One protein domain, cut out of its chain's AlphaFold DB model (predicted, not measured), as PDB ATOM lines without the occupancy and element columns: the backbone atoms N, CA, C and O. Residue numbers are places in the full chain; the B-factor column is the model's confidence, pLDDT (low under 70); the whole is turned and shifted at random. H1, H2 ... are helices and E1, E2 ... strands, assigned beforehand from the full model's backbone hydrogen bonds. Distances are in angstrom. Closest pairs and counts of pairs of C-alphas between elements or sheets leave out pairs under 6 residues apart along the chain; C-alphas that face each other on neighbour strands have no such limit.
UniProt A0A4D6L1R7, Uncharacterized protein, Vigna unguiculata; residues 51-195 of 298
ATOM      1  N   THR A  51     147.839 181.957 293.580       58.50
ATOM      2  CA  THR A  51     147.435 180.563 293.746       58.50
ATOM      3  C   THR A  51     148.135 180.019 294.980       58.50
ATOM      4  O   THR A  51     149.327 179.710 294.938       58.50
ATOM      5  N   CYS A  52     147.410 179.935 296.091       58.69
ATOM      6  CA  CYS A  52     147.923 179.365 297.331       58.69
ATOM      7  C   CYS A  52     148.071 177.847 297.180       58.69
ATOM      8  O   CYS A  52     147.111 177.143 296.872       58.69
ATOM      9  N   SER A  53     149.289 177.338 297.361       51.34
ATOM     10  CA  SER A  53     149.571 175.903 297.309       51.34
ATOM     11  C   SER A  53     150.726 175.558 298.249       51.34
ATOM     12  O   SER A  53     151.545 176.416 298.567       51.34
ATOM     13  N   SER A  54     150.796 174.309 298.706       49.78
ATOM     14  CA  SER A  54     151.910 173.828 299.529       49.78
ATOM     15  C   SER A  54     152.949 173.133 298.639       49.78
ATOM     16  O   SER A  54     152.547 172.332 297.789       49.78
ATOM     17  N   PRO A  55     154.264 173.397 298.783       59.22
ATOM     18  CA  PRO A  55     154.922 174.235 299.799       59.22
ATOM     19  C   PRO A  55     155.087 175.718 299.415       59.22
ATOM     20  O   PRO A  55     155.590 176.500 300.219       59.22
ATOM     21  N   HIS A  56     154.706 176.122 298.198       58.03
ATOM     22  CA  HIS A  56     154.875 177.498 297.720       58.03
ATOM     23  C   HIS A  56     153.596 178.043 297.085       58.03
ATOM     24  O   HIS A  56     153.008 177.414 296.203       58.03
ATOM     25  N   SER A  57     153.208 179.255 297.475       71.81
ATOM     26  CA  SER A  57     152.198 180.027 296.752       71.81
ATOM     27  C   SER A  57     152.790 180.588 295.465       71.81
ATOM     28  O   SER A  57     153.968 180.955 295.418       71.81
ATOM     29  N   PHE A  58     151.974 180.670 294.418       72.06
ATOM     30  CA  PHE A  58     152.411 181.119 293.103       72.06
ATOM     31  C   PHE A  58     151.694 182.388 292.664       72.06
ATOM     32  O   PHE A  58     150.513 182.577 292.944       72.06
ATOM     33  N   ILE A  59     152.403 183.226 291.916       78.12
ATOM     34  CA  ILE A  59     151.859 184.404 291.244       78.12
ATOM     35  C   ILE A  59     152.262 184.389 289.773       78.12
ATOM     36  O   ILE A  59     153.376 183.990 289.430       78.12
ATOM     37  N   SER A  60     151.355 184.822 288.900       81.44
ATOM     38  CA  SER A  60     151.650 185.034 287.484       81.44
ATOM     39  C   SER A  60     151.788 186.525 287.198       81.44
ATOM     40  O   SER A  60     150.900 187.307 287.534       81.44
ATOM     41  N   ILE A  61     152.899 186.918 286.578       82.69
ATOM     42  CA  ILE A  61     153.164 188.294 286.147       82.69
ATOM     43  C   ILE A  61     153.587 188.240 284.682       82.69
ATOM     44  O   ILE A  61     154.576 187.592 284.353       82.69
ATOM     45  N   ASN A  62     152.831 188.895 283.794       83.69
ATOM     46  CA  ASN A  62     153.116 188.950 282.352       83.69
ATOM     47  C   ASN A  62     153.434 187.574 281.728       83.69
ATOM     48  O   ASN A  62     154.378 187.424 280.954       83.69
ATOM     49  N   ASN A  63     152.622 186.563 282.066       83.12
ATOM     50  CA  ASN A  63     152.741 185.179 281.586       83.12
ATOM     51  C   ASN A  63     153.989 184.412 282.084       83.12
ATOM     52  O   ASN A  63     154.335 183.362 281.543       83.12
ATOM     53  N   LEU A  64     154.658 184.914 283.125       86.25
ATOM     54  CA  LEU A  64     155.692 184.195 283.868       86.25
ATOM     55  C   LEU A  64     155.154 183.817 285.249       86.25
ATOM     56  O   LEU A  64     154.599 184.653 285.957       86.25
ATOM     57  N   SER A  65     155.321 182.551 285.629       86.56
ATOM     58  CA  SER A  65     154.932 182.049 286.950       86.56
ATOM     59  C   SER A  65     156.098 182.129 287.927       86.56
ATOM     60  O   SER A  65     157.201 181.673 287.621       86.56
ATOM     61  N   PHE A  66     155.833 182.635 289.126       87.19
ATOM     62  CA  PHE A  66     156.802 182.764 290.204       87.19
ATOM     63  C   PHE A  66     156.284 182.091 291.467       87.19
ATOM     64  O   PHE A  66     155.101 182.179 291.783       87.19
ATOM     65  N   SER A  67     157.186 181.453 292.197       83.69
ATOM     66  CA  SER A  67     156.992 181.092 293.597       83.69
ATOM     67  C   SER A  67     157.230 182.313 294.483       83.69
ATOM     68  O   SER A  67     158.181 183.072 294.274       83.69
ATOM     69  N   ILE A  68     156.351 182.511 295.457       83.25
ATOM     70  CA  ILE A  68     156.476 183.561 296.463       83.25
ATOM     71  C   ILE A  68     157.350 183.011 297.589       83.25
ATOM     72  O   ILE A  68     156.976 182.038 298.240       83.25
ATOM     73  N   LEU A  69     158.521 183.618 297.800       81.31
ATOM     74  CA  LEU A  69     159.455 183.205 298.852       81.31
ATOM     75  C   LEU A  69     159.201 183.951 300.161       81.31
ATOM     76  O   LEU A  69     159.236 183.361 301.235       81.31
ATOM     77  N   SER A  70     158.960 185.258 300.072       74.94
ATOM     78  CA  SER A  70     158.678 186.098 301.234       74.94
ATOM     79  C   SER A  70     157.960 187.373 300.828       74.94
ATOM     80  O   SER A  70     158.119 187.858 299.708       74.94
ATOM     81  N   TYR A  71     157.237 187.966 301.771       72.94
ATOM     82  CA  TYR A  71     156.603 189.265 301.613       72.94
ATOM     83  C   TYR A  71     156.815 190.109 302.873       72.94
ATOM     84  O   TYR A  71     156.670 189.604 303.986       72.94
ATOM     85  N   ASN A  72     157.169 191.381 302.701       66.62
ATOM     86  CA  ASN A  72     157.351 192.343 303.780       66.62
ATOM     87  C   ASN A  72     156.336 193.485 303.638       66.62
ATOM     88  O   ASN A  72     156.417 194.302 302.719       66.62
ATOM     89  N   PHE A  73     155.404 193.549 304.587       57.88
ATOM     90  CA  PHE A  73     154.314 194.524 304.623       57.88
ATOM     91  C   PHE A  73     154.810 195.950 304.888       57.88
ATOM     92  O   PHE A  73     154.313 196.891 304.276       57.88
ATOM     93  N   ASN A  74     155.826 196.111 305.744       60.72
ATOM     94  CA  ASN A  74     156.344 197.425 306.144       60.72
ATOM     95  C   ASN A  74     156.983 198.163 304.968       60.72
ATOM     96  O   ASN A  74     156.848 199.376 304.840       60.72
ATOM     97  N   THR A  75     157.676 197.421 304.106       66.62
ATOM     98  CA  THR A  75     158.345 197.974 302.921       66.62
ATOM     99  C   THR A  75     157.554 197.757 301.636       66.62
ATOM    100  O   THR A  75     157.999 198.182 300.577       66.62
ATOM    101  N   SER A  76     156.384 197.107 301.709       70.38
ATOM    102  CA  SER A  76     155.590 196.697 300.541       70.38
ATOM    103  C   SER A  76     156.417 195.954 299.482       70.38
ATOM    104  O   SER A  76     156.194 196.117 298.280       70.38
ATOM    105  N   SER A  77     157.365 195.128 299.929       77.25
ATOM    106  CA  SER A  77     158.287 194.395 299.057       77.25
ATOM    107  C   SER A  77     157.995 192.897 299.061       77.25
ATOM    108  O   SER A  77     157.656 192.312 300.090       77.25
ATOM    109  N   ILE A  78     158.110 192.262 297.900       81.81
ATOM    110  CA  ILE A  78     157.890 190.831 297.690       81.81
ATOM    111  C   ILE A  78     159.144 190.200 297.089       81.81
ATOM    112  O   ILE A  78     159.744 190.759 296.177       81.81
ATOM    113  N   THR A  79     159.532 189.020 297.562       86.88
ATOM    114  CA  THR A  79     160.629 188.244 296.976       86.88
ATOM    115  C   THR A  79     160.047 187.064 296.219       86.88
ATOM    116  O   THR A  79     159.334 186.234 296.790       86.88
ATOM    117  N   LEU A  80     160.364 186.988 294.931       89.94
ATOM    118  CA  LEU A  80     159.824 186.011 293.992       89.94
ATOM    119  C   LEU A  80     160.945 185.177 293.372       89.94
ATOM    120  O   LEU A  80     161.989 185.717 293.021       89.94
ATOM    121  N   SER A  81     160.717 183.883 293.157       90.88
ATOM    122  CA  SER A  81     161.620 183.024 292.380       90.88
ATOM    123  C   SER A  81     160.884 182.415 291.184       90.88
ATOM    124  O   SER A  81     159.785 181.883 291.376       90.88
ATOM    125  N   PRO A  82     161.428 182.486 289.952       90.94
ATOM    126  CA  PRO A  82     160.787 181.904 288.777       90.94
ATOM    127  C   PRO A  82     160.497 180.419 288.973       90.94
ATOM    128  O   PRO A  82     161.333 179.669 289.480       90.94
ATOM    129  N   ARG A  83     159.317 179.974 288.538       86.81
ATOM    130  CA  ARG A  83     159.006 178.549 288.527       86.81
ATOM    131  C   ARG A  83     159.934 177.856 287.522       86.81
ATOM    132  O   ARG A  83     159.996 178.303 286.374       86.81
ATOM    133  N   PRO A  84     160.622 176.770 287.915       79.38
ATOM    134  CA  PRO A  84     161.512 176.076 287.005       79.38
ATOM    135  C   PRO A  84     160.721 175.529 285.817       79.38
ATOM    136  O   PRO A  84     159.675 174.907 286.016       79.38
ATOM    137  N   ASN A  85     161.197 175.765 284.594       70.06
ATOM    138  CA  ASN A  85     160.553 175.214 283.404       70.06
ATOM    139  C   ASN A  85     160.843 173.700 283.333       70.06
ATOM    140  O   ASN A  85     162.012 173.329 283.198       70.06
ATOM    141  N   PRO A  86     159.829 172.820 283.452       58.06
ATOM    142  CA  PRO A  86     160.049 171.378 283.513       58.06
ATOM    143  C   PRO A  86     160.403 170.769 282.154       58.06
ATOM    144  O   PRO A  86     160.896 169.647 282.125       58.06
ATOM    145  N   THR A  87     160.167 171.474 281.040       59.09
ATOM    146  CA  THR A  87     160.563 171.013 279.706       59.09
ATOM    147  C   THR A  87     161.925 171.604 279.337       59.09
ATOM    148  O   THR A  87     162.040 172.812 279.098       59.09
ATOM    149  N   PRO A  88     162.992 170.784 279.279       56.47
ATOM    150  CA  PRO A  88     164.249 171.214 278.695       56.47
ATOM    151  C   PRO A  88     163.972 171.594 277.243       56.47
ATOM    152  O   PRO A  88     163.382 170.815 276.493       56.47
ATOM    153  N   HIS A  89     164.374 172.795 276.832       60.62
ATOM    154  CA  HIS A  89     164.365 173.103 275.410       60.62
ATOM    155  C   HIS A  89     165.327 172.111 274.733       60.62
ATOM    156  O   HIS A  89     166.454 171.982 275.212       60.62
ATOM    157  N   PRO A  90     164.938 171.436 273.636       59.66
ATOM    158  CA  PRO A  90     165.686 170.302 273.078       59.66
ATOM    159  C   PRO A  90     167.148 170.596 272.693       59.66
ATOM    160  O   PRO A  90     167.925 169.669 272.513       59.66
ATOM    161  N   ASN A  91     167.543 171.874 272.633       60.75
ATOM    162  CA  ASN A  91     168.880 172.328 272.245       60.75
ATOM    163  C   ASN A  91     169.625 173.090 273.359       60.75
ATOM    164  O   ASN A  91     170.690 173.640 273.087       60.75
ATOM    165  N   CYS A  92     169.077 173.193 274.580       62.62
ATOM    166  CA  CYS A  92     169.664 174.028 275.636       62.62
ATOM    167  C   CYS A  92     170.019 173.215 276.892       62.62
ATOM    168  O   CYS A  92     169.168 172.469 277.381       62.62
ATOM    169  N   PRO A  93     171.213 173.419 277.488       66.56
ATOM    170  CA  PRO A  93     171.506 172.905 278.823       66.56
ATOM    171  C   PRO A  93     170.498 173.451 279.847       66.56
ATOM    172  O   PRO A  93     170.048 174.601 279.762       66.56
ATOM    173  N   SER A  94     170.106 172.593 280.792       65.62
ATOM    174  CA  SER A  94     168.945 172.794 281.666       65.62
ATOM    175  C   SER A  94     169.204 173.792 282.803       65.62
ATOM    176  O   SER A  94     169.341 173.406 283.960       65.62
ATOM    177  N   PHE A  95     169.200 175.091 282.495       74.06
ATOM    178  CA  PHE A  95     169.102 176.151 283.506       74.06
ATOM    179  C   PHE A  95     167.629 176.407 283.851       74.06
ATOM    180  O   PHE A  95     167.017 177.352 283.356       74.06
ATOM    181  N   SER A  96     167.036 175.530 284.664       77.00
ATOM    182  CA  SER A  96     165.579 175.469 284.874       77.00
ATOM    183  C   SER A  96     164.960 176.765 285.411       77.00
ATOM    184  O   SER A  96     163.823 177.072 285.065       77.00
ATOM    185  N   PHE A  97     165.706 177.543 286.200       81.31
ATOM    186  CA  PHE A  97     165.251 178.808 286.790       81.31
ATOM    187  C   PHE A  97     165.444 180.031 285.886       81.31
ATOM    188  O   PHE A  97     164.890 181.085 286.192       81.31
ATOM    189  N   ILE A  98     166.218 179.927 284.797       83.69
ATOM    190  CA  ILE A  98     166.434 181.048 283.876       83.69
ATOM    191  C   ILE A  98     165.298 181.052 282.845       83.69
ATOM    192  O   ILE A  98     165.213 180.132 282.026       83.69
ATOM    193  N   PRO A  99     164.420 182.071 282.841       81.81
ATOM    194  CA  PRO A  99     163.351 182.152 281.858       81.81
ATOM    195  C   PRO A  99     163.925 182.377 280.455       81.81
ATOM    196  O   PRO A  99     164.941 183.042 280.260       81.81
ATOM    197  N   THR A 100     163.237 181.856 279.439       77.81
ATOM    198  CA  THR A 100     163.630 182.020 278.027       77.81
ATOM    199  C   THR A 100     163.387 183.431 277.492       77.81
ATOM    200  O   THR A 100     163.842 183.766 276.398       77.81
ATOM    201  N   ARG A 101     162.667 184.260 278.256       82.75
ATOM    202  CA  ARG A 101     162.331 185.652 277.953       82.75
ATOM    203  C   ARG A 101     162.688 186.545 279.149       82.75
ATOM    204  O   ARG A 101     162.671 186.052 280.276       82.75
ATOM    205  N   PRO A 102     162.977 187.840 278.926       87.25
ATOM    206  CA  PRO A 102     163.193 188.800 280.005       87.25
ATOM    207  C   PRO A 102     162.019 188.854 280.981       87.25
ATOM    208  O   PRO A 102     160.859 188.751 280.572       87.25
ATOM    209  N   ILE A 103     162.317 189.078 282.260       89.56
ATOM    210  CA  ILE A 103     161.306 189.322 283.288       89.56
ATOM    211  C   ILE A 103     160.829 190.762 283.113       89.56
ATOM    212  O   ILE A 103     161.441 191.711 283.602       89.56
ATOM    213  N   ASN A 104     159.758 190.920 282.342       87.94
ATOM    214  CA  ASN A 104     159.166 192.217 282.072       87.94
ATOM    215  C   ASN A 104     158.092 192.538 283.118       87.94
ATOM    216  O   ASN A 104     157.095 191.824 283.212       87.94
ATOM    217  N   LEU A 105     158.275 193.631 283.860       87.06
ATOM    218  CA  LEU A 105     157.321 194.143 284.851       87.06
ATOM    219  C   LEU A 105     156.570 195.390 284.352       87.06
ATOM    220  O   LEU A 105     155.890 196.066 285.126       87.06
ATOM    221  N   SER A 106     156.666 195.715 283.057       83.81
ATOM    222  CA  SER A 106     155.900 196.804 282.448       83.81
ATOM    223  C   SER A 106     154.402 196.605 282.661       83.81
ATOM    224  O   SER A 106     153.921 195.475 282.561       83.81
ATOM    225  N   ALA A 107     153.676 197.703 282.885       77.38
ATOM    226  CA  ALA A 107     152.236 197.696 283.158       77.38
ATOM    227  C   ALA A 107     151.836 196.874 284.401       77.38
ATOM    228  O   ALA A 107     150.738 196.334 284.473       77.38
ATOM    229  N   THR A 108     152.732 196.792 285.388       78.94
ATOM    230  CA  THR A 108     152.452 196.220 286.709       78.94
ATOM    231  C   THR A 108     152.787 197.248 287.798       78.94
ATOM    232  O   THR A 108     153.644 198.112 287.574       78.94
ATOM    233  N   PRO A 109     152.178 197.152 288.994       77.56
ATOM    234  CA  PRO A 109     152.530 197.958 290.156       77.56
ATOM    235  C   PRO A 109     153.876 197.547 290.762       77.56
ATOM    236  O   PRO A 109     154.184 197.970 291.868       77.56
ATOM    237  N   PHE A 110     154.674 196.697 290.112       86.25
ATOM    238  CA  PHE A 110     155.951 196.237 290.641       86.25
ATOM    239  C   PHE A 110     157.122 196.974 290.001       86.25
ATOM    240  O   PHE A 110     157.118 197.333 288.819       86.25
ATOM    241  N   ARG A 111     158.155 197.190 290.807       87.94
ATOM    242  CA  ARG A 111     159.481 197.623 290.376       87.94
ATOM    243  C   ARG A 111     160.509 196.655 290.910       87.94
ATOM    244  O   ARG A 111     160.364 196.144 292.014       87.94
ATOM    245  N   VAL A 112     161.571 196.431 290.151       90.56
ATOM    246  CA  VAL A 112     162.731 195.729 290.695       90.56
ATOM    247  C   VAL A 112     163.375 196.613 291.764       90.56
ATOM    248  O   VAL A 112     163.659 197.783 291.508       90.56
ATOM    249  N   SER A 113     163.590 196.061 292.958       89.75
ATOM    250  CA  SER A 113     164.210 196.802 294.062       89.75
ATOM    251  C   SER A 113     165.637 197.235 293.724       89.75
ATOM    252  O   SER A 113     166.374 196.535 293.016       89.75
ATOM    253  N   ALA A 114     166.078 198.359 294.295       87.06
ATOM    254  CA  ALA A 114     167.443 198.860 294.114       87.06
ATOM    255  C   ALA A 114     168.506 197.830 294.546       87.06
ATOM    256  O   ALA A 114     169.540 197.705 293.895       87.06
ATOM    257  N   ALA A 115     168.223 197.041 295.590       85.06
ATOM    258  CA  ALA A 115     169.087 195.955 296.053       85.06
ATOM    259  C   ALA A 115     169.207 194.808 295.032       85.06
ATOM    260  O   ALA A 115     170.267 194.199 294.888       85.06
ATOM    261  N   THR A 116     168.132 194.507 294.298       88.94
ATOM    262  CA  THR A 116     168.161 193.492 293.235       88.94
ATOM    263  C   THR A 116     168.916 194.014 292.014       88.94
ATOM    264  O   THR A 116     169.757 193.300 291.466       88.94
ATOM    265  N   CYS A 117     168.690 195.274 291.622       87.25
ATOM    266  CA  CYS A 117     169.419 195.880 290.509       87.25
ATOM    267  C   CYS A 117     170.908 196.085 290.805       87.25
ATOM    268  O   CYS A 117     171.721 195.843 289.916       87.25
ATOM    269  N   SER A 118     171.291 196.458 292.031       85.38
ATOM    270  CA  SER A 118     172.704 196.612 292.394       85.38
ATOM    271  C   SER A 118     173.450 195.288 292.228       85.38
ATOM    272  O   SER A 118     174.439 195.229 291.503       85.38
ATOM    273  N   ARG A 119     172.904 194.189 292.768       84.25
ATOM    274  CA  ARG A 119     173.458 192.830 292.629       84.25
ATOM    275  C   ARG A 119     173.610 192.384 291.172       84.25
ATOM    276  O   ARG A 119     174.587 191.713 290.858       84.25
ATOM    277  N   LEU A 120     172.678 192.762 290.294       81.88
ATOM    278  CA  LEU A 120     172.757 192.455 288.861       81.88
ATOM    279  C   LEU A 120     173.779 193.342 288.133       81.88
ATOM    280  O   LEU A 120     174.473 192.870 287.237       81.88
ATOM    281  N   SER A 121     173.895 194.613 288.527       74.69
ATOM    282  CA  SER A 121     174.824 195.582 287.930       74.69
ATOM    283  C   SER A 121     176.301 195.262 288.205       74.69
ATOM    284  O   SER A 121     177.159 195.623 287.405       74.69
ATOM    285  N   PHE A 122     176.596 194.511 289.274       72.56
ATOM    286  CA  PHE A 122     177.942 193.997 289.561       72.56
ATOM    287  C   PHE A 122     178.379 192.855 288.628       72.56
ATOM    288  O   PHE A 122     179.547 192.464 288.650       72.56
ATOM    289  N   LEU A 123     177.483 192.317 287.789       74.50
ATOM    290  CA  LEU A 123     177.838 191.285 286.820       74.50
ATOM    291  C   LEU A 123     178.600 191.889 285.649       74.50
ATOM    292  O   LEU A 123     178.020 192.366 284.673       74.50
ATOM    293  N   ARG A 124     179.926 191.817 285.742       76.50
ATOM    294  CA  ARG A 124     180.838 192.172 284.662       76.50
ATOM    295  C   ARG A 124     181.351 190.898 283.989       76.50
ATOM    296  O   ARG A 124     182.176 190.205 284.589       76.50
ATOM    297  N   PRO A 125     180.904 190.576 282.761       73.31
ATOM    298  CA  PRO A 125     181.535 189.526 281.975       73.31
ATOM    299  C   PRO A 125     183.012 189.873 281.772       73.31
ATOM    300  O   PRO A 125     183.352 191.037 281.530       73.31
ATOM    301  N   CYS A 126     183.896 188.883 281.870       74.19
ATOM    302  CA  CYS A 126     185.275 189.056 281.415       74.19
ATOM    303  C   CYS A 126     185.285 189.455 279.919       74.19
ATOM    304  O   CYS A 126     184.358 189.096 279.198       74.19
ATOM    305  N   SER A 127     186.286 190.244 279.500       64.25
ATOM    306  CA  SER A 127     186.514 190.883 278.180       64.25
ATOM    307  C   SER A 127     185.954 190.161 276.929       64.25
ATOM    308  O   SER A 127     185.760 188.951 276.931       64.25
ATOM    309  N   PRO A 128     185.721 190.902 275.825       56.75
ATOM    310  CA  PRO A 128     184.527 190.808 274.988       56.75
ATOM    311  C   PRO A 128     184.189 189.370 274.564       56.75
ATOM    312  O   PRO A 128     185.035 188.687 273.989       56.75
ATOM    313  N   PRO A 129     182.933 188.925 274.749       55.50
ATOM    314  CA  PRO A 129     182.480 187.619 274.299       55.50
ATOM    315  C   PRO A 129     182.329 187.618 272.771       55.50
ATOM    316  O   PRO A 129     181.217 187.603 272.228       55.50
ATOM    317  N   SER A 130     183.448 187.604 272.043       57.62
ATOM    318  CA  SER A 130     183.497 186.994 270.719       57.62
ATOM    319  C   SER A 130     183.390 185.486 270.936       57.62
ATOM    320  O   SER A 130     184.378 184.762 270.924       57.62
ATOM    321  N   LEU A 131     182.173 185.029 271.228       57.59
ATOM    322  CA  LEU A 131     181.785 183.625 271.206       57.59
ATOM    323  C   LEU A 131     181.216 183.355 269.805       57.59
ATOM    324  O   LEU A 131     179.998 183.446 269.643       57.59
ATOM    325  N   PRO A 132     182.048 183.099 268.772       56.12
ATOM    326  CA  PRO A 132     181.540 182.679 267.466       56.12
ATOM    327  C   PRO A 132     180.785 181.349 267.587       56.12
ATOM    328  O   PRO A 132     179.785 181.158 266.909       56.12
ATOM    329  N   ASN A 133     181.191 180.500 268.539       56.50
ATOM    330  CA  ASN A 133     180.534 179.247 268.895       56.50
ATOM    331  C   ASN A 133     180.161 179.269 270.377       56.50
ATOM    332  O   ASN A 133     180.788 178.620 271.211       56.50
ATOM    333  N   CYS A 134     179.161 180.076 270.722       69.12
ATOM    334  CA  CYS A 134     178.531 179.942 272.025       69.12
ATOM    335  C   CYS A 134     177.913 178.535 272.117       69.12
ATOM    336  O   CYS A 134     177.044 178.193 271.322       69.12
ATOM    337  N   SER A 135     178.355 177.724 273.078       71.94
ATOM    338  CA  SER A 135     177.863 176.357 273.325       71.94
ATOM    339  C   SER A 135     176.448 176.307 273.922       71.94
ATOM    340  O   SER A 135     175.964 175.242 274.298       71.94
ATOM    341  N   HIS A 136     175.793 177.463 274.035       74.44
ATOM    342  CA  HIS A 136     174.474 177.648 274.623       74.44
ATOM    343  C   HIS A 136     173.474 178.135 273.570       74.44
ATOM    344  O   HIS A 136     173.824 178.523 272.458       74.44
ATOM    345  N   CYS A 137     172.196 178.155 273.933       76.62
ATOM    346  CA  CYS A 137     171.153 178.677 273.058       76.62
ATOM    347  C   CYS A 137     171.247 180.196 272.860       76.62
ATOM    348  O   CYS A 137     171.709 180.895 273.765       76.62
ATOM    349  N   PRO A 138     170.719 180.747 271.747       78.25
ATOM    350  CA  PRO A 138     170.827 182.172 271.425       78.25
ATOM    351  C   PRO A 138     170.421 183.128 272.559       78.25
ATOM    352  O   PRO A 138     171.100 184.126 272.794       78.25
ATOM    353  N   SER A 139     169.361 182.808 273.311       76.38
ATOM    354  CA  SER A 139     168.914 183.608 274.461       76.38
ATOM    355  C   SER A 139     169.909 183.591 275.627       76.38
ATOM    356  O   SER A 139     170.200 184.638 276.201       76.38
ATOM    357  N   GLN A 140     170.482 182.430 275.950       79.56
ATOM    358  CA  GLN A 140     171.513 182.280 276.982       79.56
ATOM    359  C   GLN A 140     172.814 182.968 276.568       79.56
ATOM    360  O   GLN A 140     173.422 183.667 277.371       79.56
ATOM    361  N   CYS A 141     173.202 182.859 275.298       80.62
ATOM    362  CA  CYS A 141     174.354 183.575 274.756       80.62
ATOM    363  C   CYS A 141     174.170 185.086 274.864       80.62
ATOM    364  O   CYS A 141     175.085 185.785 275.289       80.62
ATOM    365  N   HIS A 142     172.981 185.596 274.535       81.00
ATOM    366  CA  HIS A 142     172.666 187.010 274.709       81.00
ATOM    367  C   HIS A 142     172.755 187.440 276.182       81.00
ATOM    368  O   HIS A 142     173.309 188.498 276.470       81.00
ATOM    369  N   LEU A 143     172.277 186.612 277.118       82.31
ATOM    370  CA  LEU A 143     172.387 186.867 278.560       82.31
ATOM    371  C   LEU A 143     173.833 186.834 279.073       82.31
ATOM    372  O   LEU A 143     174.180 187.653 279.917       82.31
ATOM    373  N   ILE A 144     174.692 185.955 278.545       81.31
ATOM    374  CA  ILE A 144     176.133 185.958 278.855       81.31
ATOM    375  C   ILE A 144     176.764 187.291 278.430       81.31
ATOM    376  O   ILE A 144     177.556 187.864 279.176       81.31
ATOM    377  N   LYS A 145     176.397 187.809 277.247       79.56
ATOM    378  CA  LYS A 145     176.896 189.107 276.759       79.56
ATOM    379  C   LYS A 145     176.319 190.290 277.535       79.56
ATOM    380  O   LYS A 145     177.014 191.279 277.745       79.56
ATOM    381  N   SER A 146     175.047 190.212 277.919       80.12
ATOM    382  CA  SER A 146     174.311 191.292 278.573       80.12
ATOM    383  C   SER A 146     173.378 190.737 279.662       80.12
ATOM    384  O   SER A 146     172.186 190.522 279.412       80.12
ATOM    385  N   PRO A 147     173.893 190.525 280.892       81.94
ATOM    386  CA  PRO A 147     173.108 189.964 281.997       81.94
ATOM    387  C   PRO A 147     171.937 190.861 282.415       81.94
ATOM    388  O   PRO A 147     170.889 190.374 282.838       81.94
ATOM    389  N   SER A 148     172.078 192.179 282.235       81.81
ATOM    390  CA  SER A 148     171.035 193.170 282.523       81.81
ATOM    391  C   SER A 148     169.790 193.018 281.644       81.81
ATOM    392  O   SER A 148     168.718 193.481 282.022       81.81
ATOM    393  N   HIS A 149     169.876 192.309 280.515       84.19
ATOM    394  CA  HIS A 149     168.716 192.017 279.673       84.19
ATOM    395  C   HIS A 149     167.719 191.044 280.330       84.19
ATOM    396  O   HIS A 149     166.580 190.938 279.881       84.19
ATOM    397  N   LEU A 150     168.116 190.339 281.398       88.38
ATOM    398  CA  LEU A 150     167.206 189.502 282.188       88.38
ATOM    399  C   LEU A 150     166.137 190.337 282.909       88.38
ATOM    400  O   LEU A 150     164.986 189.912 282.992       88.38
ATOM    401  N   LEU A 151     166.528 191.514 283.409       90.19
ATOM    402  CA  LEU A 151     165.692 192.454 284.156       90.19
ATOM    403  C   LEU A 151     165.834 193.851 283.529       90.19
ATOM    404  O   LEU A 151     166.659 194.647 283.986       90.19
ATOM    405  N   PRO A 152     165.038 194.166 282.489       87.38
ATOM    406  CA  PRO A 152     165.146 195.423 281.745       87.38
ATOM    407  C   PRO A 152     165.044 196.680 282.621       87.38
ATOM    408  O   PRO A 152     165.709 197.674 282.336       87.38
ATOM    409  N   ASP A 153     164.277 196.617 283.714       85.31
ATOM    410  CA  ASP A 153     164.119 197.698 284.698       85.31
ATOM    411  C   ASP A 153     165.453 198.127 285.343       85.31
ATOM    412  O   ASP A 153     165.599 199.277 285.753       85.31
ATOM    413  N   CYS A 154     166.452 197.241 285.384       84.88
ATOM    414  CA  CYS A 154     167.777 197.526 285.936       84.88
ATOM    415  C   CYS A 154     168.767 198.104 284.910       84.88
ATOM    416  O   CYS A 154     169.925 198.341 285.243       84.88
ATOM    417  N   ARG A 155     168.360 198.322 283.651       75.12
ATOM    418  CA  ARG A 155     169.258 198.826 282.593       75.12
ATOM    419  C   ARG A 155     169.654 200.294 282.789       75.12
ATOM    420  O   ARG A 155     170.709 200.703 282.317       75.12
ATOM    421  N   SER A 156     168.822 201.077 283.476       62.50
ATOM    422  CA  SER A 156     169.031 202.520 283.671       62.50
ATOM    423  C   SER A 156     169.807 202.865 284.944       62.50
ATOM    424  O   SER A 156     170.297 203.982 285.074       62.50
ATOM    425  N   THR A 157     169.975 201.918 285.870       55.88
ATOM    426  CA  THR A 157     170.834 202.049 287.057       55.88
ATOM    427  C   THR A 157     172.289 201.744 286.699       55.88
ATOM    428  O   THR A 157     172.953 200.909 287.307       55.88
ATOM    429  N   HIS A 158     172.820 202.442 285.694       52.16
ATOM    430  CA  HIS A 158     174.263 202.531 285.507       52.16
ATOM    431  C   HIS A 158     174.822 203.455 286.590       52.16
ATOM    432  O   HIS A 158     175.024 204.647 286.373       52.16
ATOM    433  N   HIS A 159     175.087 202.908 287.777       49.50
ATOM    434  CA  HIS A 159     176.119 203.506 288.610       49.50
ATOM    435  C   HIS A 159     177.428 203.364 287.837       49.50
ATOM    436  O   HIS A 159     177.912 202.252 287.619       49.50
ATOM    437  N   SER A 160     177.976 204.488 287.368       43.03
ATOM    438  CA  SER A 160     179.379 204.549 286.966       43.03
ATOM    439  C   SER A 160     180.196 203.897 288.079       43.03
ATOM    440  O   SER A 160     180.003 204.276 289.238       43.03
ATOM    441  N   PRO A 161     181.067 202.920 287.782       49.41
ATOM    442  CA  PRO A 161     181.911 202.330 288.801       49.41
ATOM    443  C   PRO A 161     182.890 203.415 289.249       49.41
ATOM    444  O   PRO A 161     183.927 203.640 288.627       49.41
ATOM    445  N   GLN A 162     182.537 204.144 290.306       45.44
ATOM    446  CA  GLN A 162     183.512 204.892 291.073       45.44
ATOM    447  C   GLN A 162     184.353 203.847 291.796       45.44
ATOM    448  O   GLN A 162     183.954 203.364 292.845       45.44
ATOM    449  N   TYR A 163     185.476 203.486 291.167       55.62
ATOM    450  CA  TYR A 163     186.536 202.634 291.710       55.62
ATOM    451  C   TYR A 163     186.083 201.228 292.145       55.62
ATOM    452  O   TYR A 163     185.503 201.048 293.210       55.62
ATOM    453  N   SER A 164     186.402 200.187 291.371       49.97
ATOM    454  CA  SER A 164     186.300 198.826 291.912       49.97
ATOM    455  C   SER A 164     187.209 197.835 291.190       49.97
ATOM    456  O   SER A 164     186.940 197.470 290.042       49.97
ATOM    457  N   ASP A 165     188.206 197.338 291.921       55.84
ATOM    458  CA  ASP A 165     189.019 196.133 291.683       55.84
ATOM    459  C   ASP A 165     188.191 194.824 291.653       55.84
ATOM    460  O   ASP A 165     188.673 193.745 291.996       55.84
ATOM    461  N   SER A 166     186.908 194.887 291.283       64.19
ATOM    462  CA  SER A 166     186.016 193.731 291.302       64.19
ATOM    463  C   SER A 166     186.381 192.755 290.174       64.19
ATOM    464  O   SER A 166     186.393 193.163 289.005       64.19
ATOM    465  N   PRO A 167     186.640 191.470 290.484       70.44
ATOM    466  CA  PRO A 167     186.991 190.469 289.486       70.44
ATOM    467  C   PRO A 167     185.825 190.221 288.520       70.44
ATOM    468  O   PRO A 167     184.656 190.221 288.909       70.44
ATOM    469  N   CYS A 168     186.144 190.015 287.243       78.69
ATOM    470  CA  CYS A 168     185.152 189.682 286.227       78.69
ATOM    471  C   CYS A 168     184.620 188.252 286.424       78.69
ATOM    472  O   CYS A 168     185.327 187.378 286.928       78.69
ATOM    473  N   LEU A 169     183.369 188.009 286.030       80.25
ATOM    474  CA  LEU A 169     182.709 186.721 286.225       80.25
ATOM    475  C   LEU A 169     182.759 185.874 284.944       80.25
ATOM    476  O   LEU A 169     182.425 186.357 283.859       80.25
ATOM    477  N   THR A 170     183.144 184.603 285.080       77.44
ATOM    478  CA  THR A 170     183.220 183.628 283.977       77.44
ATOM    479  C   THR A 170     181.949 182.785 283.847       77.44
ATOM    480  O   THR A 170     181.470 182.582 282.735       77.44
ATOM    481  N   ASP A 171     181.353 182.354 284.965       83.62
ATOM    482  CA  ASP A 171     180.104 181.575 284.989       83.62
ATOM    483  C   ASP A 171     178.874 182.455 285.276       83.62
ATOM    484  O   ASP A 171     178.266 182.435 286.351       83.62
ATOM    485  N   ILE A 172     178.508 183.273 284.287       85.19
ATOM    486  CA  ILE A 172     177.338 184.161 284.358       85.19
ATOM    487  C   ILE A 172     176.040 183.359 284.517       85.19
ATOM    488  O   ILE A 172     175.173 183.746 285.298       85.19
ATOM    489  N   LEU A 173     175.882 182.250 283.788       85.62
ATOM    490  CA  LEU A 173     174.639 181.476 283.809       85.62
ATOM    491  C   LEU A 173     174.448 180.738 285.139       85.62
ATOM    492  O   LEU A 173     173.338 180.753 285.672       85.62
ATOM    493  N   GLY A 174     175.508 180.164 285.718       86.75
ATOM    494  CA  GLY A 174     175.455 179.565 287.051       86.75
ATOM    495  C   GLY A 174     175.103 180.589 288.128       86.75
ATOM    496  O   GLY A 174     174.217 180.343 288.954       86.75
ATOM    497  N   PHE A 175     175.697 181.787 288.060       88.12
ATOM    498  CA  PHE A 175     175.318 182.881 288.953       88.12
ATOM    499  C   PHE A 175     173.852 183.283 288.781       88.12
ATOM    500  O   PHE A 175     173.135 183.374 289.773       88.12
ATOM    501  N   LEU A 176     173.384 183.505 287.546       88.25
ATOM    502  CA  LEU A 176     171.997 183.906 287.281       88.25
ATOM    503  C   LEU A 176     170.999 182.843 287.749       88.25
ATOM    504  O   LEU A 176     169.963 183.188 288.316       88.25
ATOM    505  N   GLN A 177     171.319 181.558 287.583       89.38
ATOM    506  CA  GLN A 177     170.502 180.472 288.116       89.38
ATOM    507  C   GLN A 177     170.399 180.542 289.643       89.38
ATOM    508  O   GLN A 177     169.289 180.490 290.176       89.38
ATOM    509  N   GLN A 178     171.519 180.689 290.357       89.50
ATOM    510  CA  GLN A 178     171.498 180.790 291.818       89.50
ATOM    511  C   GLN A 178     170.822 182.084 292.293       89.50
ATOM    512  O   GLN A 178     170.085 182.079 293.277       89.50
ATOM    513  N   PHE A 179     171.035 183.185 291.577       90.31
ATOM    514  CA  PHE A 179     170.415 184.477 291.838       90.31
ATOM    515  C   PHE A 179     168.887 184.390 291.751       90.31
ATOM    516  O   PHE A 179     168.203 184.779 292.695       90.31
ATOM    517  N   LEU A 180     168.354 183.809 290.671       91.06
ATOM    518  CA  LEU A 180     166.914 183.613 290.484       91.06
ATOM    519  C   LEU A 180     166.332 182.583 291.458       91.06
ATOM    520  O   LEU A 180     165.216 182.768 291.942       91.06
ATOM    521  N   LYS A 181     167.086 181.529 291.794       90.25
ATOM    522  CA  LYS A 181     166.701 180.544 292.816       90.25
ATOM    523  C   LYS A 181     166.582 181.175 294.208       90.25
ATOM    524  O   LYS A 181     165.640 180.871 294.928       90.25
ATOM    525  N   ASN A 182     167.502 182.070 294.570       90.12
ATOM    526  CA  ASN A 182     167.464 182.816 295.836       90.12
ATOM    527  C   ASN A 182     166.373 183.903 295.855       90.12
ATOM    528  O   ASN A 182     166.003 184.380 296.924       90.12
ATOM    529  N   GLY A 183     165.869 184.281 294.680       90.31
ATOM    530  CA  GLY A 183     164.756 185.197 294.501       90.31
ATOM    531  C   GLY A 183     165.166 186.630 294.163       90.31
ATOM    532  O   GLY A 183     166.215 187.135 294.570       90.31
ATOM    533  N   ILE A 184     164.287 187.284 293.408       92.25
ATOM    534  CA  ILE A 184     164.335 188.704 293.066       92.25
ATOM    535  C   ILE A 184     163.352 189.464 293.949       92.25
ATOM    536  O   ILE A 184     162.201 189.051 294.100       92.25
ATOM    537  N   GLN A 185     163.800 190.567 294.543       91.75
ATOM    538  CA  GLN A 185     162.948 191.406 295.376       91.75
ATOM    539  C   GLN A 185     162.328 192.511 294.522       91.75
ATOM    540  O   GLN A 185     163.043 193.274 293.860       91.75
ATOM    541  N   LEU A 186     161.004 192.594 294.552       89.38
ATOM    542  CA  LEU A 186     160.202 193.601 293.881       89.38
ATOM    543  C   LEU A 186     159.529 194.500 294.916       89.38
ATOM    544  O   LEU A 186     158.954 194.005 295.882       89.38
ATOM    545  N   ASP A 187     159.550 195.801 294.678       86.12
ATOM    546  CA  ASP A 187     158.838 196.787 295.482       86.12
ATOM    547  C   ASP A 187     157.513 197.132 294.799       86.12
ATOM    548  O   ASP A 187     157.451 197.288 293.573       86.12
ATOM    549  N   SER A 188     156.435 197.231 295.576       76.25
ATOM    550  CA  SER A 188     155.144 197.686 295.065       76.25
ATOM    551  C   SER A 188     155.101 199.214 295.014       76.25
ATOM    552  O   SER A 188     155.290 199.889 296.022       76.25
ATOM    553  N   ASP A 189     154.806 199.756 293.838       73.38
ATOM    554  CA  ASP A 189     154.620 201.175 293.559       73.38
ATOM    555  C   ASP A 189     153.205 201.410 293.011       73.38
ATOM    556  O   ASP A 189     152.928 201.237 291.820       73.38
ATOM    557  N   GLN A 190     152.300 201.821 293.902       64.81
ATOM    558  CA  GLN A 190     150.893 202.083 293.580       64.81
ATOM    559  C   GLN A 190     150.707 203.239 292.585       64.81
ATOM    560  O   GLN A 190     149.673 203.307 291.925       64.81
ATOM    561  N   SER A 191     151.693 204.130 292.435       65.88
ATOM    562  CA  SER A 191     151.595 205.274 291.518       65.88
ATOM    563  C   SER A 191     151.682 204.873 290.042       65.88
ATOM    564  O   SER A 191     151.213 205.606 289.173       65.88
ATOM    565  N   ARG A 192     152.249 203.697 289.738       66.50
ATOM    566  CA  ARG A 192     152.320 203.166 288.364       66.50
ATOM    567  C   ARG A 192     151.020 202.551 287.882       66.50
ATOM    568  O   ARG A 192     150.944 202.148 286.723       66.50
ATOM    569  N   ASP A 193     150.057 202.398 288.775       65.56
ATOM    570  CA  ASP A 193     148.912 201.553 288.544       65.56
ATOM    571  C   ASP A 193     147.636 202.401 288.434       65.56
ATOM    572  O   ASP A 193     147.162 202.981 289.426       65.56
ATOM    573  N   PRO A 194     147.056 202.491 287.223       58.44
ATOM    574  CA  PRO A 194     145.804 203.200 287.001       58.44
ATOM    575  C   PRO A 194     144.675 202.688 287.906       58.44
ATOM    576  O   PRO A 194     143.813 203.469 288.311       58.44
ATOM    577  N   TYR A 195     144.696 201.400 288.271       54.81
ATOM    578  CA  TYR A 195     143.703 200.789 289.149       54.81
ATOM    579  C   TYR A 195     143.719 201.420 290.550       54.81
ATOM    580  O   TYR A 195     142.678 201.828 291.075       54.81
TER     581      TYR A 195
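This is residues 51 to 195 of the 298 residues of an uncharacterized protein of Vigna unguiculata (UniProt A0A4D6L1R7). A strongly twisted sheet of five strands, curled like part of a barrel, makes one end, and four short helices make a loose cluster at the other, H1 and H4 next to the sheet and H2 and H3 beyond. Three long links, E3 to E4, H1 to H2 and H3 to H4, loop out between strand and strand or helix and helix, while the links that join sheet and helices, E4 to H1 and H4 to E5, are tight. The printed part has 145 residues, under half in named elements, along the chain E1 E2 E3 E4 H1 H2 H3 H4 E5; the class is mixed, helices and strands. The antiparallel sheet runs E1 E2 E3 E5 E4. The whole is compact, with a radius of gyration of the C-alphas of 16.1 A and spans of 46 by 42 by 26 A.

E1, residues 58 to 61, begins at C-alpha 58 (152.411, 181.119, 293.103). E2, residues 64 to 72, is 21.6 A long and bends by 69 degrees at residue 69. E3 is residues 77 to 82, 16.4 A, and E4 residues 110 to 112. H1 is residues 114 to 121, H2 138 to 145, H3 147 to 150, and H4 172 to 182, 15.2 A. E5, residues 184 to 188, 13.0 A, ends at C-alpha 188 (155.144, 197.686, 295.065).

E1, E2 and E3 form a meander, each strand the antiparallel neighbour of the one before, with N 59 and O 66 at 2.9 A and N 67 and O 81 at 2.8 A. N 78 and O 186 are 2.8 A apart between E3 and E5, N 111 and O 187 2.9 A between E4 and E5. H4 is on the sheet, closest at the C-alphas of Ser 81 and Leu 180, 5.7 A. H1 only grazes it with residues 114 to 117. H2 and H4 touch, about perpendicular at 84 degrees, closest at the C-alphas of Ile 144 and Ile 172, 5.9 A. H1 and H3 only just touch, with 3 pairs of C-alphas within 8 A, the closest Leu 120 and Ser 148, 6.6 A. In H1, H2 and H4 every O i to N i+4 pair is within hydrogen-bond range; H3 is too short for one.

The C-alphas farthest apart, of Asn 74 and Pro 132, are 48.5 A apart. The printed part has no cut. The links E3 to E4, H1 to H2 and H3 to H4 are long. Mean pLDDT of the printed part is 75.2; 44 residues are under 70, among them 86 to 94, 127 to 134 and 156 to 166.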